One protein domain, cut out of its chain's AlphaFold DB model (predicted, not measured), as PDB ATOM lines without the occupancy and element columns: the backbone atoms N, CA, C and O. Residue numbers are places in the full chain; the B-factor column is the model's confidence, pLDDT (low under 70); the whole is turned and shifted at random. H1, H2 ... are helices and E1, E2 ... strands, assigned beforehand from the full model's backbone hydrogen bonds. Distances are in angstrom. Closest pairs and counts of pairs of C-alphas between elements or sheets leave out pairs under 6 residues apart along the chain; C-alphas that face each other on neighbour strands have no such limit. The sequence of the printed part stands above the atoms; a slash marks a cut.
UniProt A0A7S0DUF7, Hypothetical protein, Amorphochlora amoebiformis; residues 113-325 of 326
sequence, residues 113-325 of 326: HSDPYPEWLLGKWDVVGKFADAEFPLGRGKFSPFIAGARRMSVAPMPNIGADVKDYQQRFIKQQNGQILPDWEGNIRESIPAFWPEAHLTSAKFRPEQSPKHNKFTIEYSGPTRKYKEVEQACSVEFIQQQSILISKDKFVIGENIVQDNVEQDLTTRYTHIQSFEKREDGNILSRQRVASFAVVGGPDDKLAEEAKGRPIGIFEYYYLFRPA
ATOM      1  N   HIS A 113      29.647  53.607 159.379       55.59
ATOM      2  CA  HIS A 113      29.062  54.782 159.985       55.59
ATOM      3  C   HIS A 113      27.718  54.330 160.544       55.59
ATOM      4  O   HIS A 113      26.843  53.904 159.799       55.59
ATOM      5  N   SER A 114      27.611  54.333 161.872       69.19
ATOM      6  CA  SER A 114      26.365  54.017 162.554       69.19
ATOM      7  C   SER A 114      25.286  54.921 161.967       69.19
ATOM      8  O   SER A 114      25.377  56.143 162.116       69.19
ATOM      9  N   ASP A 115      24.318  54.348 161.255       79.94
ATOM     10  CA  ASP A 115      23.264  55.153 160.658       79.94
ATOM     11  C   ASP A 115      22.570  55.979 161.756       79.94
ATOM     12  O   ASP A 115      22.232  55.435 162.817       79.94
ATOM     13  N   PRO A 116      22.386  57.293 161.542       88.88
ATOM     14  CA  PRO A 116      21.886  58.173 162.581       88.88
ATOM     15  C   PRO A 116      20.432  57.844 162.919       88.88
ATOM     16  O   PRO A 116      19.583  57.656 162.047       88.88
ATOM     17  N   TYR A 117      20.136  57.859 164.212       94.06
ATOM     18  CA  TYR A 117      18.783  57.756 164.730       94.06
ATOM     19  C   TYR A 117      18.047  59.102 164.571       94.06
ATOM     20  O   TYR A 117      18.676  60.164 164.534       94.06
ATOM     21  N   PRO A 118      16.708  59.095 164.469       96.38
ATOM     22  CA  PRO A 118      15.919  60.315 164.354       96.38
ATOM     23  C   PRO A 118      15.957  61.176 165.624       96.38
ATOM     24  O   PRO A 118      16.120  60.680 166.738       96.38
ATOM     25  N   GLU A 119      15.708  62.478 165.458       96.88
ATOM     26  CA  GLU A 119      15.782  63.465 166.545       96.88
ATOM     27  C   GLU A 119      14.856  63.180 167.720       96.88
ATOM     28  O   GLU A 119      15.217  63.412 168.868       96.88
ATOM     29  N   TRP A 120      13.691  62.597 167.462       97.31
ATOM     30  CA  TRP A 120      12.740  62.266 168.515       97.31
ATOM     31  C   TRP A 120      13.159  61.086 169.404       97.31
ATOM     32  O   TRP A 120      12.481  60.855 170.397       97.31
ATOM     33  N   LEU A 121      14.241  60.359 169.086       97.56
ATOM     34  CA  LEU A 121      14.848  59.384 170.004       97.56
ATOM     35  C   LEU A 121      15.879  60.011 170.946       97.56
ATOM     36  O   LEU A 121      16.253  59.375 171.928       97.56
ATOM     37  N   LEU A 122      16.337  61.238 170.678       97.56
ATOM     38  CA  LEU A 122      17.333  61.920 171.500       97.56
ATOM     39  C   LEU A 122      16.874  62.026 172.960       97.56
ATOM     40  O   LEU A 122      15.754  62.448 173.236       97.56
ATOM     41  N   GLY A 123      17.777  61.724 173.893       97.12
ATOM     42  CA  GLY A 123      17.535  61.881 175.324       97.12
ATOM     43  C   GLY A 123      17.605  60.569 176.094       97.12
ATOM     44  O   GLY A 123      18.158  59.576 175.616       97.12
ATOM     45  N   LYS A 124      17.097  60.605 177.327       98.06
ATOM     46  CA  LYS A 124      17.010  59.459 178.236       98.06
ATOM     47  C   LYS A 124      15.574  58.954 178.306       98.06
ATOM     48  O   LYS A 124      14.639  59.752 178.356       98.06
ATOM     49  N   TRP A 125      15.434  57.640 178.370       98.31
ATOM     50  CA  TRP A 125      14.162  56.940 178.355       98.31
ATOM     51  C   TRP A 125      14.121  55.900 179.461       98.31
ATOM     52  O   TRP A 125      15.054  55.108 179.584       98.31
ATOM     53  N   ASP A 126      13.023  55.867 180.209       98.12
ATOM     54  CA  ASP A 126      12.698  54.761 181.100       98.12
ATOM     55  C   ASP A 126      12.035  53.656 180.271       98.12
ATOM     56  O   ASP A 126      10.936  53.824 179.729       98.12
ATOM     57  N   VAL A 127      12.722  52.525 180.148       97.19
ATOM     58  CA  VAL A 127      12.355  51.417 179.270       97.19
ATOM     59  C   VAL A 127      11.754  50.279 180.081       97.19
ATOM     60  O   VAL A 127      12.361  49.780 181.026       97.19
ATOM     61  N   VAL A 128      10.569  49.837 179.666       95.06
ATOM     62  CA  VAL A 128       9.932  48.603 180.146       95.06
ATOM     63  C   VAL A 128       9.932  47.602 179.008       95.06
ATOM     64  O   VAL A 128       9.433  47.917 177.928       95.06
ATOM     65  N   GLY A 129      10.479  46.411 179.236       94.00
ATOM     66  CA  GLY A 129      10.574  45.355 178.232       94.00
ATOM     67  C   GLY A 129       9.710  44.146 178.567       94.00
ATOM     68  O   GLY A 129       9.537  43.786 179.729       94.00
ATOM     69  N   LYS A 130       9.192  43.478 177.536       93.88
ATOM     70  CA  LYS A 130       8.473  42.211 177.676       93.88
ATOM     71  C   LYS A 130       8.848  41.249 176.560       93.88
ATOM     72  O   LYS A 130       8.786  41.609 175.383       93.88
ATOM     73  N   PHE A 131       9.164  40.012 176.938       94.81
ATOM     74  CA  PHE A 131       9.331  38.925 175.984       94.81
ATOM     75  C   PHE A 131       8.002  38.626 175.284       94.81
ATOM     76  O   PHE A 131       6.963  38.460 175.928       94.81
ATOM     77  N   ALA A 132       8.037  38.586 173.957       92.50
ATOM     78  CA  ALA A 132       6.859  38.382 173.134       92.50
ATOM     79  C   ALA A 132       6.732  36.926 172.687       92.50
ATOM     80  O   ALA A 132       5.717  36.290 172.969       92.50
ATOM     81  N   ASP A 133       7.741  36.421 171.974       93.69
ATOM     82  CA  ASP A 133       7.690  35.098 171.355       93.69
ATOM     83  C   ASP A 133       9.086  34.565 170.984       93.69
ATOM     84  O   ASP A 133      10.061  35.321 170.878       93.69
ATOM     85  N   ALA A 134       9.160  33.251 170.755       93.69
ATOM     86  CA  ALA A 134      10.299  32.570 170.154       93.69
ATOM     87  C   ALA A 134       9.855  31.577 169.069       93.69
ATOM     88  O   ALA A 134       9.083  30.646 169.313       93.69
ATOM     89  N   GLU A 135      10.450  31.710 167.888       93.12
ATOM     90  CA  GLU A 135      10.250  30.829 166.743       93.12
ATOM     91  C   GLU A 135      11.527  30.031 166.451       93.12
ATOM     92  O   GLU A 135      12.639  30.542 166.564       93.12
ATOM     93  N   PHE A 136      11.371  28.771 166.039       94.25
ATOM     94  CA  PHE A 136      12.482  27.894 165.655       94.25
ATOM     95  C   PHE A 136      12.227  27.337 164.252       94.25
ATOM     96  O   PHE A 136      11.651  26.249 164.132       94.25
ATOM     97  N   PRO A 137      12.613  28.059 163.182       89.62
ATOM     98  CA  PRO A 137      12.226  27.720 161.806       89.62
ATOM     99  C   PRO A 137      12.703  26.345 161.327       89.62
ATOM    100  O   PRO A 137      12.058  25.714 160.491       89.62
ATOM    101  N   LEU A 138      13.811  25.844 161.882       88.44
ATOM    102  CA  LEU A 138      14.343  24.502 161.600       88.44
ATOM    103  C   LEU A 138      13.861  23.434 162.598       88.44
ATOM    104  O   LEU A 138      14.285  22.281 162.543       88.44
ATOM    105  N   GLY A 139      12.961  23.811 163.507       91.44
ATOM    106  CA  GLY A 139      12.452  22.980 164.588       91.44
ATOM    107  C   GLY A 139      13.274  23.091 165.873       91.44
ATOM    108  O   GLY A 139      14.494  23.239 165.866       91.44
ATOM    109  N   ARG A 140      12.592  22.944 167.016       89.69
ATOM    110  CA  ARG A 140      13.193  23.063 168.361       89.69
ATOM    111  C   ARG A 140      14.349  22.093 168.614       89.69
ATOM    112  O   ARG A 140      15.241  22.411 169.385       89.69
ATOM    113  N   GLY A 141      14.352  20.932 167.958       88.50
ATOM    114  CA  GLY A 141      15.422  19.935 168.089       88.50
ATOM    115  C   GLY A 141      16.771  20.375 167.513       88.50
ATOM    116  O   GLY A 141      17.765  19.695 167.739       88.50
ATOM    117  N   LYS A 142      16.807  21.487 166.770       87.44
ATOM    118  CA  LYS A 142      18.034  22.093 166.241       87.44
ATOM    119  C   LYS A 142      18.564  23.227 167.120       87.44
ATOM    120  O   LYS A 142      19.651  23.728 166.870       87.44
ATOM    121  N   PHE A 143      17.817  23.642 168.141       85.69
ATOM    122  CA  PHE A 143      18.277  24.666 169.066       85.69
ATOM    123  C   PHE A 143      19.284  24.065 170.051       85.69
ATOM    124  O   PHE A 143      18.954  23.145 170.802       85.69
ATOM    125  N   SER A 144      20.512  24.578 170.035       86.88
ATOM    126  CA  SER A 144      21.618  24.099 170.863       86.88
ATOM    127  C   SER A 144      22.106  25.209 171.809       86.88
ATOM    128  O   SER A 144      21.871  26.389 171.545       86.88
ATOM    129  N   PRO A 145      22.849  24.876 172.882       87.06
ATOM    130  CA  PRO A 145      23.506  25.872 173.726       87.06
ATOM    131  C   PRO A 145      24.558  26.737 173.016       87.06
ATOM    132  O   PRO A 145      25.093  27.629 173.664       87.06
ATOM    133  N   PHE A 146      24.928  26.451 171.768       85.69
ATOM    134  CA  PHE A 146      25.909  27.218 170.993       85.69
ATOM    135  C   PHE A 146      25.247  28.184 169.999       85.69
ATOM    136  O   PHE A 146      25.926  28.864 169.237       85.69
ATOM    137  N   ILE A 147      23.918  28.279 170.016       87.44
ATOM    138  CA  ILE A 147      23.183  29.266 169.229       87.44
ATOM    139  C   ILE A 147      23.012  30.544 170.050       87.44
ATOM    140  O   ILE A 147      22.774  30.494 171.262       87.44
ATOM    141  N   ALA A 148      23.115  31.701 169.389       89.50
ATOM    142  CA  ALA A 148      22.821  32.981 170.026       89.50
ATOM    143  C   ALA A 148      21.412  32.947 170.648       89.50
ATOM    144  O   ALA A 148      20.482  32.360 170.100       89.50
ATOM    145  N   GLY A 149      21.270  33.508 171.842       90.19
ATOM    146  CA  GLY A 149      20.041  33.461 172.627       90.19
ATOM    147  C   GLY A 149      19.855  32.222 173.498       90.19
ATOM    148  O   GLY A 149      19.045  32.260 174.419       90.19
ATOM    149  N   ALA A 150      20.600  31.134 173.271       89.94
ATOM    150  CA  ALA A 150      20.477  29.920 174.084       89.94
ATOM    151  C   ALA A 150      21.153  30.040 175.453       89.94
ATOM    152  O   ALA A 150      20.722  29.423 176.429       89.94
ATOM    153  N   ARG A 151      22.238  30.818 175.522       89.25
ATOM    154  CA  ARG A 151      22.971  31.101 176.758       89.25
ATOM    155  C   ARG A 151      22.813  32.553 177.152       89.25
ATOM    156  O   ARG A 151      22.650  33.433 176.305       89.25
ATOM    157  N   ARG A 152      22.959  32.809 178.449       91.25
ATOM    158  CA  ARG A 152      23.089  34.175 178.941       91.25
ATOM    159  C   ARG A 152      24.294  34.851 178.306       91.25
ATOM    160  O   ARG A 152      25.293  34.198 178.004       91.25
ATOM    161  N   MET A 153      24.148  36.145 178.088       91.88
ATOM    162  CA  MET A 153      25.071  37.028 177.402       91.88
ATOM    163  C   MET A 153      25.396  36.652 175.962       91.88
ATOM    164  O   MET A 153      26.113  37.414 175.351       91.88
ATOM    165  N   SER A 154      24.839  35.595 175.362       89.94
ATOM    166  CA  SER A 154      25.124  35.246 173.954       89.94
ATOM    167  C   SER A 154      24.538  36.225 172.921       89.94
ATOM    168  O   SER A 154      24.878  36.151 171.746       89.94
ATOM    169  N   VAL A 155      23.670  37.142 173.359       90.44
ATOM    170  CA  VAL A 155      23.196  38.307 172.602       90.44
ATOM    171  C   VAL A 155      23.348  39.514 173.519       90.44
ATOM    172  O   VAL A 155      22.546  39.704 174.426       90.44
ATOM    173  N   ALA A 156      24.391  40.316 173.320       88.06
ATOM    174  CA  ALA A 156      24.708  41.455 174.183       88.06
ATOM    175  C   ALA A 156      23.544  42.436 174.449       88.06
ATOM    176  O   ALA A 156      23.349  42.776 175.614       88.06
ATOM    177  N   PRO A 157      22.735  42.871 173.457       84.56
ATOM    178  CA  PRO A 157      21.605  43.766 173.729       84.56
ATOM    179  C   PRO A 157      20.422  43.066 174.418       84.56
ATOM    180  O   PRO A 157      19.501  43.736 174.875       84.56
ATOM    181  N   MET A 158      20.429  41.729 174.488       88.19
ATOM    182  CA  MET A 158      19.417  40.918 175.169       88.19
ATOM    183  C   MET A 158      20.089  39.806 175.996       88.19
ATOM    184  O   MET A 158      20.007  38.623 175.643       88.19
ATOM    185  N   PRO A 159      20.756  40.164 177.109       86.06
ATOM    186  CA  PRO A 159      21.604  39.264 177.894       86.06
ATOM    187  C   PRO A 159      20.945  37.975 178.379       86.06
ATOM    188  O   PRO A 159      21.635  37.013 178.699       86.06
ATOM    189  N   ASN A 160      19.622  37.932 178.484       91.94
ATOM    190  CA  ASN A 160      18.897  36.772 178.984       91.94
ATOM    191  C   ASN A 160      17.573  36.631 178.231       91.94
ATOM    192  O   ASN A 160      16.517  37.059 178.696       91.94
ATOM    193  N   ILE A 161      17.651  36.084 177.019       92.31
ATOM    194  CA  ILE A 161      16.485  35.903 176.152       92.31
ATOM    195  C   ILE A 161      15.432  35.019 176.833       92.31
ATOM    196  O   ILE A 161      15.741  33.979 177.409       92.31
ATOM    197  N   GLY A 162      14.172  35.435 176.735       91.56
ATOM    198  CA  GLY A 162      13.022  34.793 177.366       91.56
ATOM    199  C   GLY A 162      12.748  35.262 178.796       91.56
ATOM    200  O   GLY A 162      11.700  34.920 179.338       91.56
ATOM    201  N   ALA A 163      13.645  36.040 179.412       89.56
ATOM    202  CA  ALA A 163      13.405  36.613 180.731       89.56
ATOM    203  C   ALA A 163      12.525  37.868 180.659       89.56
ATOM    204  O   ALA A 163      12.584  38.630 179.685       89.56
ATOM    205  N   ASP A 164      11.754  38.087 181.725       84.12
ATOM    206  CA  ASP A 164      11.120  39.375 181.991       84.12
ATOM    207  C   ASP A 164      12.201  40.417 182.297       84.12
ATOM    208  O   ASP A 164      13.144  40.157 183.050       84.12
ATOM    209  N   VAL A 165      12.064  41.595 181.695       91.00
ATOM    210  CA  VAL A 165      13.056  42.671 181.780       91.00
ATOM    211  C   VAL A 165      12.613  43.632 182.867       91.00
ATOM    212  O   VAL A 165      11.499  44.154 182.810       91.00
ATOM    213  N   LYS A 166      13.467  43.867 183.864       93.44
ATOM    214  CA  LYS A 166      13.218  44.935 184.840       93.44
ATOM    215  C   LYS A 166      13.322  46.295 184.159       93.44
ATOM    216  O   LYS A 166      14.076  46.439 183.206       93.44
ATOM    217  N   ASP A 167      12.606  47.286 184.675       94.88
ATOM    218  CA  ASP A 167      12.722  48.667 184.209       94.88
ATOM    219  C   ASP A 167      14.188  49.130 184.250       94.88
ATOM    220  O   ASP A 167      14.902  48.885 185.227       94.88
ATOM    221  N   TYR A 168      14.633  49.785 183.181       96.38
ATOM    222  CA  TYR A 168      16.003  50.280 183.037       96.38
ATOM    223  C   TYR A 168      16.040  51.515 182.147       96.38
ATOM    224  O   TYR A 168      15.062  51.825 181.468       96.38
ATOM    225  N   GLN A 169      17.164  52.231 182.140       97.12
ATOM    226  CA  GLN A 169      17.300  53.419 181.305       97.12
ATOM    227  C   GLN A 169      18.018  53.118 179.992       97.12
ATOM    228  O   GLN A 169      18.999  52.376 179.945       97.12
ATOM    229  N   GLN A 170      17.550  53.743 178.917       96.81
ATOM    230  CA  GLN A 170      18.296  53.842 177.668       96.81
ATOM    231  C   GLN A 170      18.487  55.296 177.271       96.81
ATOM    232  O   GLN A 170      17.663  56.165 177.555       96.81
ATOM    233  N   ARG A 171      19.597  55.564 176.592       96.75
ATOM    234  CA  ARG A 171      19.999  56.893 176.169       96.75
ATOM    235  C   ARG A 171      20.437  56.897 174.710       96.75
ATOM    236  O   ARG A 171      21.209  56.045 174.265       96.75
ATOM    237  N   PHE A 172      19.986  57.922 174.002       96.25
ATOM    238  CA  PHE A 172      20.496  58.322 172.698       96.25
ATOM    239  C   PHE A 172      21.120  59.706 172.847       96.25
ATOM    240  O   PHE A 172      20.527  60.603 173.454       96.25
ATOM    241  N   ILE A 173      22.330  59.875 172.324       93.56
ATOM    242  CA  ILE A 173      23.132  61.088 172.476       93.56
ATOM    243  C   ILE A 173      23.438  61.708 171.121       93.56
ATOM    244  O   ILE A 173      23.674  61.011 170.134       93.56
ATOM    245  N   LYS A 174      23.462  63.040 171.091       92.88
ATOM    246  CA  LYS A 174      23.916  63.805 169.934       92.88
ATOM    247  C   LYS A 174      25.440  63.888 169.963       92.88
ATOM    248  O   LYS A 174      26.018  64.422 170.906       92.88
ATOM    249  N   GLN A 175      26.074  63.342 168.937       88.12
ATOM    250  CA  GLN A 175      27.514  63.381 168.722       88.12
ATOM    251  C   GLN A 175      27.964  64.778 168.276       88.12
ATOM    252  O   GLN A 175      27.155  65.607 167.855       88.12
ATOM    253  N   GLN A 176      29.276  65.036 168.312       83.31
ATOM    254  CA  GLN A 176      29.848  66.322 167.881       83.31
ATOM    255  C   GLN A 176      29.538  66.652 166.412       83.31
ATOM    256  O   GLN A 176      29.358  67.814 166.063       83.31
ATOM    257  N   ASN A 177      29.414  65.628 165.562       83.00
ATOM    258  CA  ASN A 177      29.032  65.764 164.154       83.00
ATOM    259  C   ASN A 177      27.512  65.957 163.942       83.00
ATOM    260  O   ASN A 177      27.047  65.978 162.806       83.00
ATOM    261  N   GLY A 178      26.729  66.065 165.020       87.44
ATOM    262  CA  GLY A 178      25.281  66.254 164.992       87.44
ATOM    263  C   GLY A 178      24.454  64.976 164.831       87.44
ATOM    264  O   GLY A 178      23.236  65.053 164.996       87.44
ATOM    265  N   GLN A 179      25.076  63.823 164.560       90.06
ATOM    266  CA  GLN A 179      24.382  62.534 164.472       90.06
ATOM    267  C   GLN A 179      23.879  62.092 165.844       90.06
ATOM    268  O   GLN A 179      24.519  62.342 166.862       90.06
ATOM    269  N   ILE A 180      22.739  61.409 165.874       92.62
ATOM    270  CA  ILE A 180      22.171  60.868 167.107       92.62
ATOM    271  C   ILE A 180      22.424  59.374 167.108       92.62
ATOM    272  O   ILE A 180      21.988  58.677 166.198       92.62
ATOM    273  N   LEU A 181      23.141  58.897 168.120       90.62
ATOM    274  CA  LEU A 181      23.537  57.501 168.252       90.62
ATOM    275  C   LEU A 181      23.159  56.974 169.640       90.62
ATOM    276  O   LEU A 181      23.098  57.759 170.593       90.62
ATOM    277  N   PRO A 182      22.916  55.663 169.785       91.31
ATOM    278  CA  PRO A 182      22.758  55.048 171.091       91.31
ATOM    279  C   PRO A 182      24.049  55.206 171.896       91.31
ATOM    280  O   PRO A 182      25.157  55.030 171.389       91.31
ATOM    281  N   ASP A 183      23.898  55.514 173.177       91.25
ATOM    282  CA  ASP A 183      24.991  55.436 174.136       91.25
ATOM    283  C   ASP A 183      25.226  53.969 174.514       91.25
ATOM    284  O   ASP A 183      24.705  53.483 175.514       91.25
ATOM    285  N   TRP A 184      25.952  53.233 173.669       87.12
ATOM    286  CA  TRP A 184      26.152  51.790 173.838       87.12
ATOM    287  C   TRP A 184      26.738  51.416 175.201       87.12
ATOM    288  O   TRP A 184      26.259  50.474 175.828       87.12
ATOM    289  N   GLU A 185      27.737  52.160 175.680       88.69
ATOM    290  CA  GLU A 185      28.365  51.904 176.980       88.69
ATOM    291  C   GLU A 185      27.367  52.057 178.130       88.69
ATOM    292  O   GLU A 185      27.250  51.158 178.969       88.69
ATOM    293  N   GLY A 186      26.622  53.168 178.153       91.50
ATOM    294  CA  GLY A 186      25.582  53.400 179.154       91.50
ATOM    295  C   GLY A 186      24.449  52.381 179.052       91.50
ATOM    296  O   GLY A 186      24.091  51.749 180.040       91.50
ATOM    297  N   ASN A 187      23.935  52.146 177.847       93.88
ATOM    298  CA  ASN A 187      22.792  51.262 177.613       93.88
ATOM    299  C   ASN A 187      23.098  49.802 177.962       93.88
ATOM    300  O   ASN A 187      22.229  49.092 178.464       93.88
ATOM    301  N   ILE A 188      24.324  49.330 177.726       91.69
ATOM    302  CA  ILE A 188      24.737  47.978 178.127       91.69
ATOM    303  C   ILE A 188      24.855  47.870 179.648       91.69
ATOM    304  O   ILE A 188      24.421  46.875 180.229       91.69
ATOM    305  N   ARG A 189      25.379  48.910 180.306       92.81
ATOM    306  CA  ARG A 189      25.459  48.974 181.769       92.81
ATOM    307  C   ARG A 189      24.094  48.913 182.441       92.81
ATOM    308  O   ARG A 189      23.981  48.258 183.471       92.81
ATOM    309  N   GLU A 190      23.085  49.530 181.840       94.56
ATOM    310  CA  GLU A 190      21.707  49.483 182.333       94.56
ATOM    311  C   GLU A 190      20.996  48.169 181.958       94.56
ATOM    312  O   GLU A 190      20.305  47.574 182.781       94.56
ATOM    313  N   SER A 191      21.185  47.667 180.733       93.62
ATOM    314  CA  SER A 191      20.443  46.494 180.239       93.62
ATOM    315  C   SER A 191      20.897  45.162 180.839       93.62
ATOM    316  O   SER A 191      20.056  44.298 181.085       93.62
ATOM    317  N   ILE A 192      22.188  44.965 181.129       93.69
ATOM    318  CA  ILE A 192      22.675  43.710 181.730       93.69
ATOM    319  C   ILE A 192      21.976  43.375 183.052       93.69
ATOM    320  O   ILE A 192      21.347  42.317 183.112       93.69
ATOM    321  N   PRO A 193      22.002  44.231 184.088       93.19
ATOM    322  CA  PRO A 193      21.313  43.935 185.343       93.19
ATOM    323  C   PRO A 193      19.783  43.906 185.195       93.19
ATOM    324  O   PRO A 193      19.099  43.272 186.002       93.19
ATOM    325  N   ALA A 194      19.229  44.550 184.162       94.12
ATOM    326  CA  ALA A 194      17.797  44.530 183.878       94.12
ATOM    327  C   ALA A 194      17.308  43.165 183.370       94.12
ATOM    328  O   ALA A 194      16.271  42.670 183.815       94.12
ATOM    329  N   PHE A 195      18.070  42.547 182.464       94.62
ATOM    330  CA  PHE A 195      17.802  41.209 181.919       94.62
ATOM    331  C   PHE A 195      18.324  40.084 182.820       94.62
ATOM    332  O   PHE A 195      17.780  38.975 182.841       94.62
ATOM    333  N   TRP A 196      19.414  40.344 183.536       94.00
ATOM    334  CA  TRP A 196      20.113  39.363 184.349       94.00
ATOM    335  C   TRP A 196      20.583  39.993 185.672       94.00
ATOM    336  O   TRP A 196      21.741  40.388 185.795       94.00
ATOM    337  N   PRO A 197      19.699  40.081 186.686       92.94
ATOM    338  CA  PRO A 197      19.985  40.782 187.943       92.94
ATOM    339  C   PRO A 197      21.168  40.236 188.746       92.94
ATOM    340  O   PRO A 197      21.731  40.954 189.564       92.94
ATOM    341  N   GLU A 198      21.519  38.964 188.551       92.25
ATOM    342  CA  GLU A 198      22.671  38.327 189.190       92.25
ATOM    343  C   GLU A 198      23.995  38.577 188.451       92.25
ATOM    344  O   GLU A 198      25.030  38.086 188.896       92.25
ATOM    345  N   ALA A 199      23.977  39.278 187.312       92.19
ATOM    346  CA  ALA A 199      25.190  39.705 186.633       92.19
ATOM    347  C   ALA A 199      25.666  41.066 187.136       92.19
ATOM    348  O   ALA A 199      24.884  41.996 187.349       92.19
ATOM    349  N   HIS A 200      26.983  41.205 187.235       91.69
ATOM    350  CA  HIS A 200      27.643  42.451 187.573       91.69
ATOM    351  C   HIS A 200      28.553  42.863 186.427       91.69
ATOM    352  O   HIS A 200      29.536  42.197 186.115       91.69
ATOM    353  N   LEU A 201      28.222  43.978 185.779       91.81
ATOM    354  CA  LEU A 201      29.069  44.539 184.738       91.81
ATOM    355  C   LEU A 201      30.296  45.214 185.368       91.81
ATOM    356  O   LEU A 201      30.175  46.260 186.012       91.81
ATOM    357  N   THR A 202      31.482  44.667 185.117       90.69
ATOM    358  CA  THR A 202      32.765  45.259 185.517       90.69
ATOM    359  C   THR A 202      33.235  46.299 184.504       90.69
ATOM    360  O   THR A 202      33.666  47.389 184.892       90.69
ATOM    361  N   SER A 203      33.093  46.032 183.203       91.00
ATOM    362  CA  SER A 203      33.502  46.970 182.155       91.00
ATOM    363  C   SER A 203      32.641  46.885 180.901       91.00
ATOM    364  O   SER A 203      32.281  45.812 180.444       91.00
ATOM    365  N   ALA A 204      32.365  48.035 180.300       88.94
ATOM    366  CA  ALA A 204      31.801  48.158 178.963       88.94
ATOM    367  C   ALA A 204      32.624  49.231 178.261       88.94
ATOM    368  O   ALA A 204      32.664  50.364 178.740       88.94
ATOM    369  N   LYS A 205      33.341  48.861 177.200       86.56
ATOM    370  CA  LYS A 205      34.241  49.771 176.486       86.56
ATOM    371  C   LYS A 205      33.995  49.679 174.994       86.56
ATOM    372  O   LYS A 205      34.235  48.638 174.377       86.56
ATOM    373  N   PHE A 206      33.571  50.790 174.418       77.50
ATOM    374  CA  PHE A 206      33.493  50.981 172.985       77.50
ATOM    375  C   PHE A 206      34.870  51.385 172.469       77.50
ATOM    376  O   PHE A 206      35.473  52.353 172.932       77.50
ATOM    377  N   ARG A 207      35.414  50.596 171.544       70.00
ATOM    378  CA  ARG A 207      36.773  50.780 171.028       70.00
ATOM    379  C   ARG A 207      36.736  50.913 169.509       70.00
ATOM    380  O   ARG A 207      37.200  50.008 168.813       70.00
ATOM    381  N   PRO A 208      36.229  52.044 168.987       61.94
ATOM    382  CA  PRO A 208      36.153  52.264 167.544       61.94
ATOM    383  C   PRO A 208      37.550  52.251 166.903       61.94
ATOM    384  O   PRO A 208      37.722  51.808 165.776       61.94
ATOM    385  N   GLU A 209      38.582  52.643 167.654       57.09
ATOM    386  CA  GLU A 209      39.962  52.697 167.161       57.09
ATOM    387  C   GLU A 209      40.619  51.319 166.980       57.09
ATOM    388  O   GLU A 209      41.581  51.186 166.227       57.09
ATOM    389  N   GLN A 210      40.107  50.275 167.643       54.34
ATOM    390  CA  GLN A 210      40.658  48.913 167.545       54.34
ATOM    391  C   GLN A 210      40.091  48.115 166.372       54.34
ATOM    392  O   GLN A 210      40.608  47.048 166.049       54.34
ATOM    393  N   SER A 211      39.051  48.633 165.726       50.84
ATOM    394  CA  SER A 211      38.581  48.142 164.442       50.84
ATOM    395  C   SER A 211      38.021  49.332 163.661       50.84
ATOM    396  O   SER A 211      36.830  49.616 163.726       50.84
ATOM    397  N   PRO A 212      38.869  50.047 162.895       51.75
ATOM    398  CA  PRO A 212      38.437  51.214 162.122       51.75
ATOM    399  C   PRO A 212      37.325  50.889 161.114       51.75
ATOM    400  O   PRO A 212      36.691  51.795 160.590       51.75
ATOM    401  N   LYS A 213      37.137  49.595 160.817       52.97
ATOM    402  CA  LYS A 213      36.147  49.064 159.881       52.97
ATOM    403  C   LYS A 213      34.921  48.453 160.552       52.97
ATOM    404  O   LYS A 213      33.955  48.180 159.859       52.97
ATOM    405  N   HIS A 214      34.940  48.198 161.858       56.53
ATOM    406  CA  HIS A 214      33.813  47.577 162.548       56.53
ATOM    407  C   HIS A 214      33.675  48.157 163.949       56.53
ATOM    408  O   HIS A 214      34.617  48.151 164.736       56.53
ATOM    409  N   ASN A 215      32.488  48.652 164.288       74.06
ATOM    410  CA  ASN A 215      32.217  49.170 165.624       74.06
ATOM    411  C   ASN A 215      32.392  48.020 166.628       74.06
ATOM    412  O   ASN A 215      31.552  47.128 166.710       74.06
ATOM    413  N   LYS A 216      33.525  47.991 167.337       82.50
ATOM    414  CA  LYS A 216      33.871  46.914 168.267       82.50
ATOM    415  C   LYS A 216      33.656  47.362 169.701       82.50
ATOM    416  O   LYS A 216      34.080  48.442 170.117       82.50
ATOM    417  N   PHE A 217      33.023  46.493 170.470       84.69
ATOM    418  CA  PHE A 217      32.648  46.734 171.850       84.69
ATOM    419  C   PHE A 217      33.063  45.548 172.715       84.69
ATOM    420  O   PHE A 217      32.835  44.395 172.356       84.69
ATOM    421  N   THR A 218      33.700  45.814 173.851       90.56
ATOM    422  CA  THR A 218      34.108  44.776 174.804       90.56
ATOM    423  C   THR A 218      33.311  44.920 176.086       90.56
ATOM    424  O   THR A 218      33.219  46.015 176.647       90.56
ATOM    425  N   ILE A 219      32.759  43.801 176.543       92.75
ATOM    426  CA  ILE A 219      31.972  43.682 177.764       92.75
ATOM    427  C   ILE A 219      32.704  42.726 178.691       92.75
ATOM    428  O   ILE A 219      32.965  41.585 178.322       92.75
ATOM    429  N   GLU A 220      32.992  43.180 179.896       93.94
ATOM    430  CA  GLU A 220      33.520  42.383 180.995       93.94
ATOM    431  C   GLU A 220      32.461  42.365 182.097       93.94
ATOM    432  O   GLU A 220      31.931  43.413 182.486       93.94
ATOM    433  N   TYR A 221      32.113  41.178 182.573       93.31
ATOM    434  CA  TYR A 221      31.078  40.991 183.583       93.31
ATOM    435  C   TYR A 221      31.381  39.774 184.452       93.31
ATOM    436  O   TYR A 221      32.047  38.840 184.013       93.31
ATOM    437  N   SER A 222      30.853  39.747 185.670       93.00
ATOM    438  CA  SER A 222      30.748  38.532 186.468       93.00
ATOM    439  C   SER A 222      29.297  38.068 186.524       93.00
ATOM    440  O   SER A 222      28.360  38.860 186.421       93.00
ATOM    441  N   GLY A 223      29.086  36.762 186.635       89.56
ATOM    442  CA  GLY A 223      27.745  36.225 186.839       89.56
ATOM    443  C   GLY A 223      27.732  34.715 187.055       89.56
ATOM    444  O   GLY A 223      28.727  34.034 186.777       89.56
ATOM    445  N   PRO A 224      26.613  34.162 187.553       86.62
ATOM    446  CA  PRO A 224      26.484  32.733 187.791       86.62
ATOM    447  C   PRO A 224      26.515  31.924 186.495       86.62
ATOM    448  O   PRO A 224      25.834  32.229 185.514       86.62
ATOM    449  N   THR A 225      27.242  30.813 186.526       82.12
ATOM    450  CA  THR A 225      27.232  29.803 185.464       82.12
ATOM    451  C   THR A 225      26.543  28.534 185.959       82.12
ATOM    452  O   THR A 225      26.194  28.399 187.130       82.12
ATOM    453  N   ARG A 226      26.369  27.540 185.079       74.44
ATOM    454  CA  ARG A 226      25.829  26.232 185.487       74.44
ATOM    455  C   ARG A 226      26.699  25.531 186.543       74.44
ATOM    456  O   ARG A 226      26.179  24.727 187.309       74.44
ATOM    457  N   LYS A 227      28.014  25.780 186.537       80.62
ATOM    458  CA  LYS A 227      28.989  25.081 187.390       80.62
ATOM    459  C   LYS A 227      29.445  25.905 188.593       80.62
ATOM    460  O   LYS A 227      29.793  25.325 189.615       80.62
ATOM    461  N   TYR A 228      29.444  27.227 188.477       81.38
ATOM    462  CA  TYR A 228      30.064  28.126 189.445       81.38
ATOM    463  C   TYR A 228      29.099  29.242 189.830       81.38
ATOM    464  O   TYR A 228      28.350  29.739 188.988       81.38
ATOM    465  N   LYS A 229      29.147  29.648 191.104       84.94
ATOM    466  CA  LYS A 229      28.290  30.711 191.645       84.94
ATOM    467  C   LYS A 229      28.544  32.067 190.988       84.94
ATOM    468  O   LYS A 229      27.599  32.821 190.820       84.94
ATOM    469  N   GLU A 230      29.786  32.340 190.612       88.94
ATOM    470  CA  GLU A 230      30.199  33.577 189.959       88.94
ATOM    471  C   GLU A 230      31.495  33.318 189.188       88.94
ATOM    472  O   GLU A 230      32.384  32.633 189.696       88.94
ATOM    473  N   VAL A 231      31.569  33.797 187.947       88.94
ATOM    474  CA  VAL A 231      32.757  33.706 187.085       88.94
ATOM    475  C   VAL A 231      32.880  35.006 186.310       88.94
ATOM    476  O   VAL A 231      31.893  35.444 185.711       88.94
ATOM    477  N   GLU A 232      34.076  35.588 186.321       91.12
ATOM    478  CA  GLU A 232      34.434  36.702 185.446       91.12
ATOM    479  C   GLU A 232      34.506  36.218 184.001       91.12
ATOM    480  O   GLU A 232      35.111  35.195 183.693       91.12
ATOM    481  N   GLN A 233      33.841  36.942 183.116       91.06
ATOM    482  CA  GLN A 233      33.687  36.607 181.715       91.06
ATOM    483  C   GLN A 233      33.880  37.865 180.882       91.06
ATOM    484  O   GLN A 233      33.571  38.981 181.308       91.06
ATOM    485  N   ALA A 234      34.347  37.666 179.657       91.81
ATOM    486  CA  ALA A 234      34.414  38.712 178.659       91.81
ATOM    487  C   ALA A 234      33.699  38.271 177.384       91.81
ATOM    488  O   ALA A 234      33.802  37.114 176.957       91.81
ATOM    489  N   CYS A 235      33.003  39.209 176.751       91.75
ATOM    490  CA  CYS A 235      32.602  39.063 175.365       91.75
ATOM    491  C   CYS A 235      32.999  40.277 174.528       91.75
ATOM    492  O   CYS A 235      33.111  41.410 175.001       91.75
ATOM    493  N   SER A 236      33.255  40.003 173.257       91.81
ATOM    494  CA  SER A 236      33.581  40.981 172.236       91.81
ATOM    495  C   SER A 236      32.450  40.994 171.226       91.81
ATOM    496  O   SER A 236      32.145  39.960 170.643       91.81
ATOM    497  N   VAL A 237      31.842  42.153 171.022       91.06
ATOM    498  CA  VAL A 237      30.740  42.380 170.091       91.06
ATOM    499  C   VAL A 237      31.263  43.216 168.933       91.06
ATOM    500  O   VAL A 237      31.905  44.246 169.143       91.06
ATOM    501  N   GLU A 238      30.985  42.779 167.715       88.94
ATOM    502  CA  GLU A 238      31.387  43.455 166.492       88.94
ATOM    503  C   GLU A 238      30.168  43.648 165.588       88.94
ATOM    504  O   GLU A 238      29.519  42.684 165.172       88.94
ATOM    505  N   PHE A 239      29.850  44.910 165.290       85.69
ATOM    506  CA  PHE A 239      28.814  45.249 164.318       85.69
ATOM    507  C   PHE A 239      29.415  45.150 162.914       85.69
ATOM    508  O   PHE A 239      30.214  45.991 162.497       85.69
ATOM    509  N   ILE A 240      29.027  44.104 162.188       85.88
ATOM    510  CA  ILE A 240      29.499  43.822 160.828       85.88
ATOM    511  C   ILE A 240      28.797  44.729 159.822       85.88
ATOM    512  O   ILE A 240      29.415  45.225 158.884       85.88
ATOM    513  N   GLN A 241      27.502  44.954 160.030       82.81
ATOM    514  CA  GLN A 241      26.689  45.842 159.214       82.81
ATOM    515  C   GLN A 241      25.620  46.484 160.084       82.81
ATOM    516  O   GLN A 241      25.040  45.829 160.947       82.81
ATOM    517  N   GLN A 242      25.319  47.741 159.794       84.44
ATOM    518  CA  GLN A 242      24.191  48.466 160.349       84.44
ATOM    519  C   GLN A 242      23.547  49.245 159.210       84.44
ATOM    520  O   GLN A 242      24.258  49.910 158.461       84.44
ATOM    521  N   GLN A 243      22.228  49.149 159.063       85.50
ATOM    522  CA  GLN A 243      21.485  50.076 158.216       85.50
ATOM    523  C   GLN A 243      20.138  50.412 158.831       85.50
ATOM    524  O   GLN A 243      19.528  49.605 159.535       85.50
ATOM    525  N   SER A 244      19.642  51.593 158.510       87.44
ATOM    526  CA  SER A 244      18.389  52.105 159.017       87.44
ATOM    527  C   SER A 244      17.513  52.697 157.922       87.44
ATOM    528  O   SER A 244      17.950  53.017 156.816       87.44
ATOM    529  N   ILE A 245      16.235  52.844 158.243       87.56
ATOM    530  CA  ILE A 245      15.262  53.523 157.406       87.56
ATOM    531  C   ILE A 245      14.277  54.299 158.273       87.56
ATOM    532  O   ILE A 245      13.640  53.766 159.187       87.56
ATOM    533  N   LEU A 246      14.091  55.570 157.927       89.38
ATOM    534  CA  LEU A 246      12.965  56.358 158.399       89.38
ATOM    535  C   LEU A 246      11.754  56.057 157.507       89.38
ATOM    536  O   LEU A 246      11.675  56.511 156.369       89.38
ATOM    537  N   ILE A 247      10.816  55.256 158.013       87.38
ATOM    538  CA  ILE A 247       9.608  54.847 157.279       87.38
ATOM    539  C   ILE A 247       8.619  56.011 157.175       87.38
ATOM    540  O   ILE A 247       7.919  56.165 156.176       87.38
ATOM    541  N   SER A 248       8.518  56.802 158.238       90.56
ATOM    542  CA  SER A 248       7.687  58.002 158.309       90.56
ATOM    543  C   SER A 248       8.240  58.934 159.382       90.56
ATOM    544  O   SER A 248       9.143  58.546 160.121       90.56
ATOM    545  N   LYS A 249       7.661  60.130 159.530       94.81
ATOM    546  CA  LYS A 249       8.060  61.091 160.573       94.81
ATOM    547  C   LYS A 249       8.085  60.488 161.994       94.81
ATOM    548  O   LYS A 249       8.925  60.884 162.794       94.81
ATOM    549  N   ASP A 250       7.235  59.491 162.256       95.62
ATOM    550  CA  ASP A 250       7.058  58.863 163.570       95.62
ATOM    551  C   ASP A 250       7.522  57.400 163.611       95.62
ATOM    552  O   ASP A 250       7.363  56.743 164.634       95.62
ATOM    553  N   LYS A 251       8.068  56.852 162.515       93.94
ATOM    554  CA  LYS A 251       8.441  55.432 162.446       93.94
ATOM    555  C   LYS A 251       9.826  55.235 161.862       93.94
ATOM    556  O   LYS A 251      10.076  55.605 160.717       93.94
ATOM    557  N   PHE A 252      10.679  54.571 162.625       93.62
ATOM    558  CA  PHE A 252      12.069  54.295 162.289       93.62
ATOM    559  C   PHE A 252      12.373  52.814 162.486       93.62
ATOM    560  O   PHE A 252      11.799  52.167 163.361       93.62
ATOM    561  N   VAL A 253      13.250  52.262 161.655       91.19
ATOM    562  CA  VAL A 253      13.710  50.879 161.772       91.19
ATOM    563  C   VAL A 253      15.207  50.848 161.567       91.19
ATOM    564  O   VAL A 253      15.717  51.497 160.660       91.19
ATOM    565  N   ILE A 254      15.880  50.040 162.369       90.62
ATOM    566  CA  ILE A 254      17.287  49.721 162.213       90.62
ATOM    567  C   ILE A 254      17.487  48.209 162.179       90.62
ATOM    568  O   ILE A 254      16.776  47.464 162.855       90.62
ATOM    569  N   GLY A 255      18.419  47.766 161.345       90.19
ATOM    570  CA  GLY A 255      18.877  46.392 161.248       90.19
ATOM    571  C   GLY A 255      20.391  46.334 161.410       90.19
ATOM    572  O   GLY A 255      21.115  47.126 160.811       90.19
ATOM    573  N   GLU A 256      20.856  45.386 162.206       88.88
ATOM    574  CA  GLU A 256      22.250  45.209 162.585       88.88
ATOM    575  C   GLU A 256      22.623  43.734 162.447       88.88
ATOM    576  O   GLU A 256      21.895  42.852 162.903       88.88
ATOM    577  N   ASN A 257      23.764  43.453 161.827       89.12
ATOM    578  CA  ASN A 257      24.355  42.122 161.789       89.12
ATOM    579  C   ASN A 257      25.568  42.110 162.697       89.12
ATOM    580  O   ASN A 257      26.482  42.922 162.538       89.12
ATOM    581  N   ILE A 258      25.542  41.204 163.665       91.00
ATOM    582  CA  ILE A 258      26.451  41.232 164.796       91.00
ATOM    583  C   ILE A 258      27.127  39.871 164.915       91.00
ATOM    584  O   ILE A 258      26.484  38.817 164.855       91.00
ATOM    585  N   VAL A 259      28.443  39.918 165.098       91.38
ATOM    586  CA  VAL A 259      29.247  38.784 165.546       91.38
ATOM    587  C   VAL A 259      29.609  39.037 166.998       91.38
ATOM    588  O   VAL A 259      29.964  40.153 167.379       91.38
ATOM    589  N   GLN A 260      29.505  38.002 167.820       92.69
ATOM    590  CA  GLN A 260      29.906  38.094 169.207       92.69
ATOM    591  C   GLN A 260      30.699  36.870 169.645       92.69
ATOM    592  O   GLN A 260      30.190  35.749 169.614       92.69
ATOM    593  N   ASP A 261      31.900  37.128 170.149       91.69
ATOM    594  CA  ASP A 261      32.787  36.136 170.741       91.69
ATOM    595  C   ASP A 261      32.653  36.162 172.261       91.69
ATOM    596  O   ASP A 261      32.831  37.200 172.896       91.69
ATOM    597  N   ASN A 262      32.343  35.015 172.856       86.62
ATOM    598  CA  ASN A 262      32.255  34.816 174.297       86.62
ATOM    599  C   ASN A 262      33.453  33.970 174.724       86.62
ATOM    600  O   ASN A 262      33.431  32.749 174.568       86.62
ATOM    601  N   VAL A 263      34.489  34.629 175.247       79.94
ATOM    602  CA  VAL A 263      35.824  34.040 175.448       79.94
ATOM    603  C   VAL A 263      35.759  32.808 176.349       79.94
ATOM    604  O   VAL A 263      36.149  31.718 175.948       79.94
ATOM    605  N   GLU A 264      35.161  32.948 177.530       76.06
ATOM    606  CA  GLU A 264      35.080  31.862 178.521       76.06
ATOM    607  C   GLU A 264      34.153  30.715 178.109       76.06
ATOM    608  O   GLU A 264      34.218  29.608 178.646       76.06
ATOM    609  N   GLN A 265      33.239  30.979 177.176       74.81
ATOM    610  CA  GLN A 265      32.300  29.975 176.693       74.81
ATOM    611  C   GLN A 265      32.812  29.245 175.450       74.81
ATOM    612  O   GLN A 265      32.111  28.332 175.005       74.81
ATOM    613  N   ASP A 266      33.978  29.654 174.927       82.69
ATOM    614  CA  ASP A 266      34.540  29.235 173.639       82.69
ATOM    615  C   ASP A 266      33.461  29.236 172.544       82.69
ATOM    616  O   ASP A 266      33.175  28.239 171.881       82.69
ATOM    617  N   LEU A 267      32.732  30.357 172.482       84.75
ATOM    618  CA  LEU A 267      31.499  30.471 171.719       84.75
ATOM    619  C   LEU A 267      31.479  31.760 170.901       84.75
ATOM    620  O   LEU A 267      31.257  32.848 171.438       84.75
ATOM    621  N   THR A 268      31.589  31.605 169.587       90.00
ATOM    622  CA  THR A 268      31.251  32.648 168.617       90.00
ATOM    623  C   THR A 268      29.798  32.500 168.191       90.00
ATOM    624  O   THR A 268      29.344  31.426 167.802       90.00
ATOM    625  N   THR A 269      29.062  33.602 168.243       90.25
ATOM    626  CA  THR A 269      27.655  33.686 167.852       90.25
ATOM    627  C   THR A 269      27.467  34.703 166.742       90.25
ATOM    628  O   THR A 269      28.164  35.714 166.685       90.25
ATOM    629  N   ARG A 270      26.501  34.432 165.862       91.94
ATOM    630  CA  ARG A 270      26.044  35.360 164.827       91.94
ATOM    631  C   ARG A 270      24.558  35.597 164.976       91.94
ATOM    632  O   ARG A 270      23.781  34.646 165.117       91.94
ATOM    633  N   TYR A 271      24.171  36.862 164.935       93.56
ATOM    634  CA  TYR A 271      22.771  37.236 164.986       93.56
ATOM    635  C   TYR A 271      22.477  38.500 164.187       93.56
ATOM    636  O   TYR A 271      23.302  39.405 164.070       93.56
ATOM    637  N   THR A 272      21.260  38.548 163.656       92.44
ATOM    638  CA  THR A 272      20.680  39.747 163.058       92.44
ATOM    639  C   THR A 272      19.711  40.337 164.062       92.44
ATOM    640  O   THR A 272      18.762  39.681 164.490       92.44
ATOM    641  N   HIS A 273      19.942  41.588 164.417       91.25
ATOM    642  CA  HIS A 273      19.110  42.379 165.297       91.25
ATOM    643  C   HIS A 273      18.316  43.385 164.459       91.25
ATOM    644  O   HIS A 273      18.891  44.156 163.704       91.25
ATOM    645  N   ILE A 274      16.988  43.369 164.559       91.88
ATOM    646  CA  ILE A 274      16.116  44.363 163.926       91.88
ATOM    647  C   ILE A 274      15.297  45.033 165.014       91.88
ATOM    648  O   ILE A 274      14.596  44.355 165.766       91.88
ATOM    649  N   GLN A 275      15.321  46.359 165.051       94.06
ATOM    650  CA  GLN A 275      14.530  47.137 165.987       94.06
ATOM    651  C   GLN A 275      13.721  48.198 165.252       94.06
ATOM    652  O   GLN A 275      14.252  49.010 164.498       94.06
ATOM    653  N   SER A 276      12.410  48.191 165.474       94.38
ATOM    654  CA  SER A 276      11.518  49.257 165.024       94.38
ATOM    655  C   SER A 276      11.125  50.143 166.192       94.38
ATOM    656  O   SER A 276      10.924  49.640 167.297       94.38
ATOM    657  N   PHE A 277      10.954  51.426 165.921       97.31
ATOM    658  CA  PHE A 277      10.514  52.442 166.861       97.31
ATOM    659  C   PHE A 277       9.336  53.202 166.251       97.31
ATOM    660  O   PHE A 277       9.371  53.567 165.072       97.31
ATOM    661  N   GLU A 278       8.303  53.434 167.048       97.06
ATOM    662  CA  GLU A 278       7.105  54.179 166.678       97.06
ATOM    663  C   GLU A 278       6.799  55.213 167.763       97.06
ATOM    664  O   GLU A 278       6.443  54.862 168.891       97.06
ATOM    665  N   LYS A 279       6.947  56.490 167.411       97.81
ATOM    666  CA  LYS A 279       6.607  57.614 168.275       97.81
ATOM    667  C   LYS A 279       5.086  57.720 168.408       97.81
ATOM    668  O   LYS A 279       4.358  57.678 167.418       97.81
ATOM    669  N   ARG A 280       4.609  57.869 169.641       97.38
ATOM    670  CA  ARG A 280       3.201  58.091 169.982       97.38
ATOM    671  C   ARG A 280       2.935  59.574 170.244       97.38
ATOM    672  O   ARG A 280       3.848  60.357 170.501       97.38
ATOM    673  N   GLU A 281       1.663  59.959 170.170       95.69
ATOM    674  CA  GLU A 281       1.221  61.344 170.399       95.69
ATOM    675  C   GLU A 281       1.455  61.809 171.843       95.69
ATOM    676  O   GLU A 281       1.717  62.985 172.077       95.69
ATOM    677  N   ASP A 282       1.422  60.879 172.799       95.00
ATOM    678  CA  ASP A 282       1.695  61.115 174.222       95.00
ATOM    679  C   ASP A 282       3.195  61.287 174.541       95.00
ATOM    680  O   ASP A 282       3.567  61.462 175.699       95.00
ATOM    681  N   GLY A 283       4.060  61.240 173.522       95.25
ATOM    682  CA  GLY A 283       5.510  61.351 173.658       95.25
ATOM    683  C   GLY A 283       6.218  60.038 173.994       95.25
ATOM    684  O   GLY A 283       7.448  60.008 173.959       95.25
ATOM    685  N   ASN A 284       5.485  58.952 174.260       97.50
ATOM    686  CA  ASN A 284       6.080  57.631 174.431       97.50
ATOM    687  C   ASN A 284       6.564  57.072 173.088       97.50
ATOM    688  O   ASN A 284       6.100  57.458 172.011       97.50
ATOM    689  N   ILE A 285       7.472  56.104 173.147       98.31
ATOM    690  CA  ILE A 285       7.911  55.363 171.965       98.31
ATOM    691  C   ILE A 285       7.633  53.884 172.197       98.31
ATOM    692  O   ILE A 285       8.072  53.291 173.183       98.31
ATOM    693  N   LEU A 286       6.898  53.275 171.270       97.62
ATOM    694  CA  LEU A 286       6.807  51.825 171.216       97.62
ATOM    695  C   LEU A 286       7.969  51.296 170.400       97.62
ATOM    696  O   LEU A 286       8.231  51.776 169.298       97.62
ATOM    697  N   SER A 287       8.632  50.272 170.915       97.00
ATOM    698  CA  SER A 287       9.656  49.564 170.172       97.00
ATOM    699  C   SER A 287       9.347  48.078 170.100       97.00
ATOM    700  O   SER A 287       8.795  47.480 171.023       97.00
ATOM    701  N   ARG A 288       9.703  47.485 168.967       95.19
ATOM    702  CA  ARG A 288       9.671  46.043 168.747       95.19
ATOM    703  C   ARG A 288      11.053  45.626 168.293       95.19
ATOM    704  O   ARG A 288      11.552  46.169 167.309       95.19
ATOM    705  N   GLN A 289      11.632  44.669 168.997       93.94
ATOM    706  CA  GLN A 289      12.938  44.105 168.703       93.94
ATOM    707  C   GLN A 289      12.775  42.653 168.291       93.94
ATOM    708  O   GLN A 289      12.060  41.893 168.944       93.94
ATOM    709  N   ARG A 290      13.458  42.263 167.219       93.75
ATOM    710  CA  ARG A 290      13.522  40.890 166.738       93.75
ATOM    711  C   ARG A 290      14.979  40.500 166.539       93.75
ATOM    712  O   ARG A 290      15.714  41.204 165.852       93.75
ATOM    713  N   VAL A 291      15.389  39.389 167.134       93.75
ATOM    714  CA  VAL A 291      16.746  38.850 167.017       93.75
ATOM    715  C   VAL A 291      16.674  37.484 166.371       93.75
ATOM    716  O   VAL A 291      16.056  36.575 166.916       93.75
ATOM    717  N   ALA A 292      17.308  37.338 165.217       93.81
ATOM    718  CA  ALA A 292      17.491  36.062 164.549       93.81
ATOM    719  C   ALA A 292      18.893  35.530 164.816       93.81
ATOM    720  O   ALA A 292      19.868  36.267 164.708       93.81
ATOM    721  N   SER A 293      18.994  34.251 165.148       92.88
ATOM    722  CA  SER A 293      20.238  33.589 165.525       92.88
ATOM    723  C   SER A 293      20.600  32.517 164.511       92.88
ATOM    724  O   SER A 293      19.742  31.733 164.092       92.88
ATOM    725  N   PHE A 294      21.875  32.464 164.145       91.12
ATOM    726  CA  PHE A 294      22.393  31.595 163.091       91.12
ATOM    727  C   PHE A 294      23.454  30.648 163.653       91.12
ATOM    728  O   PHE A 294      24.137  30.979 164.625       91.12
ATOM    729  N   ALA A 295      23.592  29.467 163.049       88.06
ATOM    730  CA  ALA A 295      24.729  28.595 163.333       88.06
ATOM    731  C   ALA A 295      25.952  29.127 162.597       88.06
ATOM    732  O   ALA A 295      25.847  29.683 161.504       88.06
ATOM    733  N   VAL A 296      27.114  28.943 163.212       83.69
ATOM    734  CA  VAL A 296      28.384  29.433 162.689       83.69
ATOM    735  C   VAL A 296      29.139  28.271 162.050       83.69
ATOM    736  O   VAL A 296      29.379  27.253 162.700       83.69
ATOM    737  N   VAL A 297      29.513  28.437 160.778       79.44
ATOM    738  CA  VAL A 297      30.398  27.508 160.058       79.44
ATOM    739  C   VAL A 297      31.770  27.489 160.734       79.44
ATOM    740  O   VAL A 297      32.295  28.540 161.106       79.44
ATOM    741  N   GLY A 298      32.345  26.300 160.906       78.25
ATOM    742  CA  GLY A 298      33.593  26.084 161.643       78.25
ATOM    743  C   GLY A 298      33.441  26.079 163.170       78.25
ATOM    744  O   GLY A 298      34.442  25.977 163.875       78.25
ATOM    745  N   GLY A 299      32.211  26.177 163.686       78.50
ATOM    746  CA  GLY A 299      31.897  26.045 165.109       78.50
ATOM    747  C   GLY A 299      31.442  24.631 165.510       78.50
ATOM    748  O   GLY A 299      31.386  23.719 164.685       78.50
ATOM    749  N   PRO A 300      31.035  24.430 166.777       79.69
ATOM    750  CA  PRO A 300      30.517  23.143 167.263       79.69
ATOM    751  C   PRO A 300      29.231  22.673 166.552       79.69
ATOM    752  O   PRO A 300      28.915  21.484 166.589       79.69
ATOM    753  N   ASP A 301      28.524  23.584 165.873       82.31
ATOM    754  CA  ASP A 301      27.284  23.340 165.123       82.31
ATOM    755  C   ASP A 301      27.480  23.419 163.591       82.31
ATOM    756  O   ASP A 301      26.546  23.729 162.854       82.31
ATOM    757  N   ASP A 302      28.675  23.121 163.078       85.25
ATOM    758  CA  ASP A 302      29.016  23.252 161.648       85.25
ATOM    759  C   ASP A 302      28.042  22.518 160.704       85.25
ATOM    760  O   ASP A 302      27.472  23.105 159.785       85.25
ATOM    761  N   LYS A 303      27.714  21.255 161.014       88.44
ATOM    762  CA  LYS A 303      26.711  20.477 160.256       88.44
ATOM    763  C   LYS A 303      25.336  21.143 160.239       88.44
ATOM    764  O   LYS A 303      24.587  21.016 159.272       88.44
ATOM    765  N   LEU A 304      24.977  21.810 161.336       87.44
ATOM    766  CA  LEU A 304      23.723  22.541 161.426       87.44
ATOM    767  C   LEU A 304      23.786  23.831 160.607       87.44
ATOM    768  O   LEU A 304      22.786  24.175 159.986       87.44
ATOM    769  N   ALA A 305      24.931  24.515 160.549       87.12
ATOM    770  CA  ALA A 305      25.123  25.669 159.672       87.12
ATOM    771  C   ALA A 305      24.930  25.285 158.191       87.12
ATOM    772  O   ALA A 305      24.170  25.943 157.474       87.12
ATOM    773  N   GLU A 306      25.512  24.161 157.761       88.62
ATOM    774  CA  GLU A 306      25.324  23.613 156.410       88.62
ATOM    775  C   GLU A 306      23.854  23.258 156.114       88.62
ATOM    776  O   GLU A 306      23.328  23.577 155.044       88.62
ATOM    777  N   GLU A 307      23.156  22.624 157.062       89.62
ATOM    778  CA  GLU A 307      21.733  22.273 156.932       89.62
ATOM    779  C   GLU A 307      20.824  23.514 156.924       89.62
ATOM    780  O   GLU A 307      19.823  23.585 156.190       89.62
ATOM    781  N   ALA A 308      21.165  24.508 157.743       86.94
ATOM    782  CA  ALA A 308      20.436  25.757 157.855       86.94
ATOM    783  C   ALA A 308      20.490  26.544 156.545       86.94
ATOM    784  O   ALA A 308      19.478  27.152 156.188       86.94
ATOM    785  N   LYS A 309      21.602  26.473 155.797       87.88
ATOM    786  CA  LYS A 309      21.814  27.218 154.542       87.88
ATOM    787  C   LYS A 309      21.531  28.708 154.727       87.88
ATOM    788  O   LYS A 309      20.743  29.299 153.993       87.88
ATOM    789  N   GLY A 310      22.081  29.262 155.803       83.62
ATOM    790  CA  GLY A 310      21.876  30.655 156.168       83.62
ATOM    791  C   GLY A 310      20.490  30.997 156.720       83.62
ATOM    792  O   GLY A 310      20.176  32.165 156.907       83.62
ATOM    793  N   ARG A 311      19.620  30.021 156.991       87.88
ATOM    794  CA  ARG A 311      18.344  30.291 157.671       87.88
ATOM    795  C   ARG A 311      18.555  30.430 159.181       87.88
ATOM    796  O   ARG A 311      19.398  29.728 159.743       87.88
ATOM    797  N   PRO A 312      17.757  31.265 159.863       91.19
ATOM    798  CA  PRO A 312      17.795  31.362 161.313       91.19
ATOM    799  C   PRO A 312      17.374  30.044 161.968       91.19
ATOM    800  O   PRO A 312      16.453  29.354 161.522       91.19
ATOM    801  N   ILE A 313      18.030  29.724 163.078       92.06
ATOM    802  CA  ILE A 313      17.709  28.566 163.921       92.06
ATOM    803  C   ILE A 313      16.750  28.969 165.034       92.06
ATOM    804  O   ILE A 313      15.854  28.199 165.379       92.06
ATOM    805  N   GLY A 314      16.924  30.178 165.566       92.56
ATOM    806  CA  GLY A 314      16.044  30.795 166.549       92.56
ATOM    807  C   GLY A 314      15.717  32.222 166.138       92.56
ATOM    808  O   GLY A 314      16.559  32.917 165.572       92.56
ATOM    809  N   ILE A 315      14.489  32.648 166.404       94.38
ATOM    810  CA  ILE A 315      14.059  34.032 166.264       94.38
ATOM    811  C   ILE A 315      13.352  34.420 167.551       94.38
ATOM    812  O   ILE A 315      12.393  33.766 167.948       94.38
ATOM    813  N   PHE A 316      13.805  35.491 168.181       94.12
ATOM    814  CA  PHE A 316      13.310  35.965 169.465       94.12
ATOM    815  C   PHE A 316      12.732  37.356 169.315       94.12
ATOM    816  O   PHE A 316      13.269  38.173 168.566       94.12
ATOM    817  N   GLU A 317      11.654  37.633 170.035       94.31
ATOM    818  CA  GLU A 317      10.955  38.903 169.924       94.31
ATOM    819  C   GLU A 317      10.684  39.529 171.290       94.31
ATOM    820  O   GLU A 317      10.268  38.849 172.229       94.31
ATOM    821  N   TYR A 318      10.898  40.839 171.374       94.62
ATOM    822  CA  TYR A 318      10.588  41.668 172.532       94.62
ATOM    823  C   TYR A 318       9.808  42.911 172.114       94.62
ATOM    824  O   TYR A 318      10.025  43.483 171.041       94.62
ATOM    825  N   TYR A 319       8.930  43.355 173.008       95.25
ATOM    826  CA  TYR A 319       8.315  44.674 172.951       95.25
ATOM    827  C   TYR A 319       8.871  45.544 174.062       95.25
ATOM    828  O   TYR A 319       9.053  45.074 175.185       95.25
ATOM    829  N   TYR A 320       9.063  46.820 173.755       96.44
ATOM    830  CA  TYR A 320       9.456  47.816 174.731       96.44
ATOM    831  C   TYR A 320       8.546  49.032 174.676       96.44
ATOM    832  O   TYR A 320       8.096  49.454 173.606       96.44
ATOM    833  N   LEU A 321       8.336  49.620 175.844       97.38
ATOM    834  CA  LEU A 321       7.772  50.948 176.012       97.38
ATOM    835  C   LEU A 321       8.869  51.863 176.549       97.38
ATOM    836  O   LEU A 321       9.384  51.632 177.639       97.38
ATOM    837  N   PHE A 322       9.194  52.899 175.787       98.25
ATOM    838  CA  PHE A 322      10.111  53.962 176.171       98.25
ATOM    839  C   PHE A 322       9.273  55.141 176.656       98.25
ATOM    840  O   PHE A 322       8.518  55.737 175.879       98.25
ATOM    841  N   ARG A 323       9.401  55.462 177.940       98.00
ATOM    842  CA  ARG A 323       8.782  56.633 178.565       98.00
ATOM    843  C   ARG A 323       9.831  57.733 178.695       98.00
ATOM    844  O   ARG A 323      10.978  57.404 179.001       98.00
ATOM    845  N   PRO A 324       9.490  59.010 178.473       96.12
ATOM    846  CA  PRO A 324      10.406  60.099 178.788       96.12
ATOM    847  C   PRO A 324      10.855  59.982 180.250       96.12
ATOM    848  O   PRO A 324      10.003  59.865 181.132       96.12
ATOM    849  N   ALA A 325      12.167  59.972 180.495       90.50
ATOM    850  CA  ALA A 325      12.683  59.950 181.860       90.50
ATOM    851  C   ALA A 325      12.266  61.240 182.592       90.50
ATOM    852  O   ALA A 325      12.354  62.325 182.006       90.50
TER     853      ALA A 325
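What this domain is: This is residues 113 to 325 of the 326 residues of the protein "Hypothetical protein" of Amorphochlora amoebiformis (UniProt A0A7S0DUF7). One sheet of ten strands curls into an incomplete barrel, and H1 lies in the gap in its wall between E2, with short E3 beside it, and E4. Part of the long link, residues 136 to 164, dips inside the barrel, and H2 sits at one end. The printed part has 213 residues and runs E1 E2 E3 H1 E4 E5 E6 E7 E8 E9 H2 E10; the sheet's order is E3 E2 E1 E10 E9 E8 E7 E6 E5 E4, antiparallel throughout. The class is mostly strand. The whole is compact, with a radius of gyration of the C-alphas of 16.9 A, and spans 47 by 36 by 35 A.

How they stand to each other: The twisted sheet is curled, the way across it turning by 234 degrees. E1, residues 123 to 135, bends by 66 degrees at residue 126. E2, residues 165 to 174, forms a hairpin with it, N 125 and O 170 being 2.8 A apart. E3, residues 180 to 182, is an edge strand, with N 173 of E2 and O 181 2.8 A apart. E1 E2 E3 is a meander, each strand the antiparallel neighbour of the one before. H1, residues 184 to 195, is on the sheet, which curls round it; its closest C-alphas to E2 are Ala 194 and Lys 166, 4.7 A apart. Edge strand E4, residues 200 to 206, comes within 5.5 A of H1, between the C-alphas of Ala 204 and Glu 185. E4 begins a second meander, which runs on through E5, residues 215 to 223, E6, residues 231 to 248, E7, residues 251 to 262, E8, residues 267 to 279, and E9, residues 285 to 294. Its pairs within hydrogen-bond range include N 218 and O 205, 2.9 A, N 233 and O 221, 2.8 A, N 238 and O 259, 2.8 A, N 269 and O 260, 2.8 A, and N 274 and O 290, 2.8 A. E6 bends by 64 degrees at residue 240 and E7 by 52 degrees at residue 259. H2, residues 302 to 308, is not on the sheet. E10, residues 314 to 324, has E9 and E1 as neighbours, with N 318 and O 289 2.9 A apart and N 128 and O 321 3.0 A apart. Every O i to N i+4 pair is within range in H2, and 7 of 8 in H1.

Where its parts are: E1 starts at C-alpha 123, (17.535, 61.881, 175.324), and is 33.0 A long. E6 is 45.2 A, E8 37.0 A and H1 15.7 A long. E10 ends at C-alpha 324, (10.406, 60.099, 178.788).

The domain as a whole: The C-alphas farthest apart, Asp 282 and Lys 303, are 49.7 A apart. The printed part has no cut, and the link E1 to E2 is long. Residues 113 to 114 and 208 to 214 have pLDDT under 70.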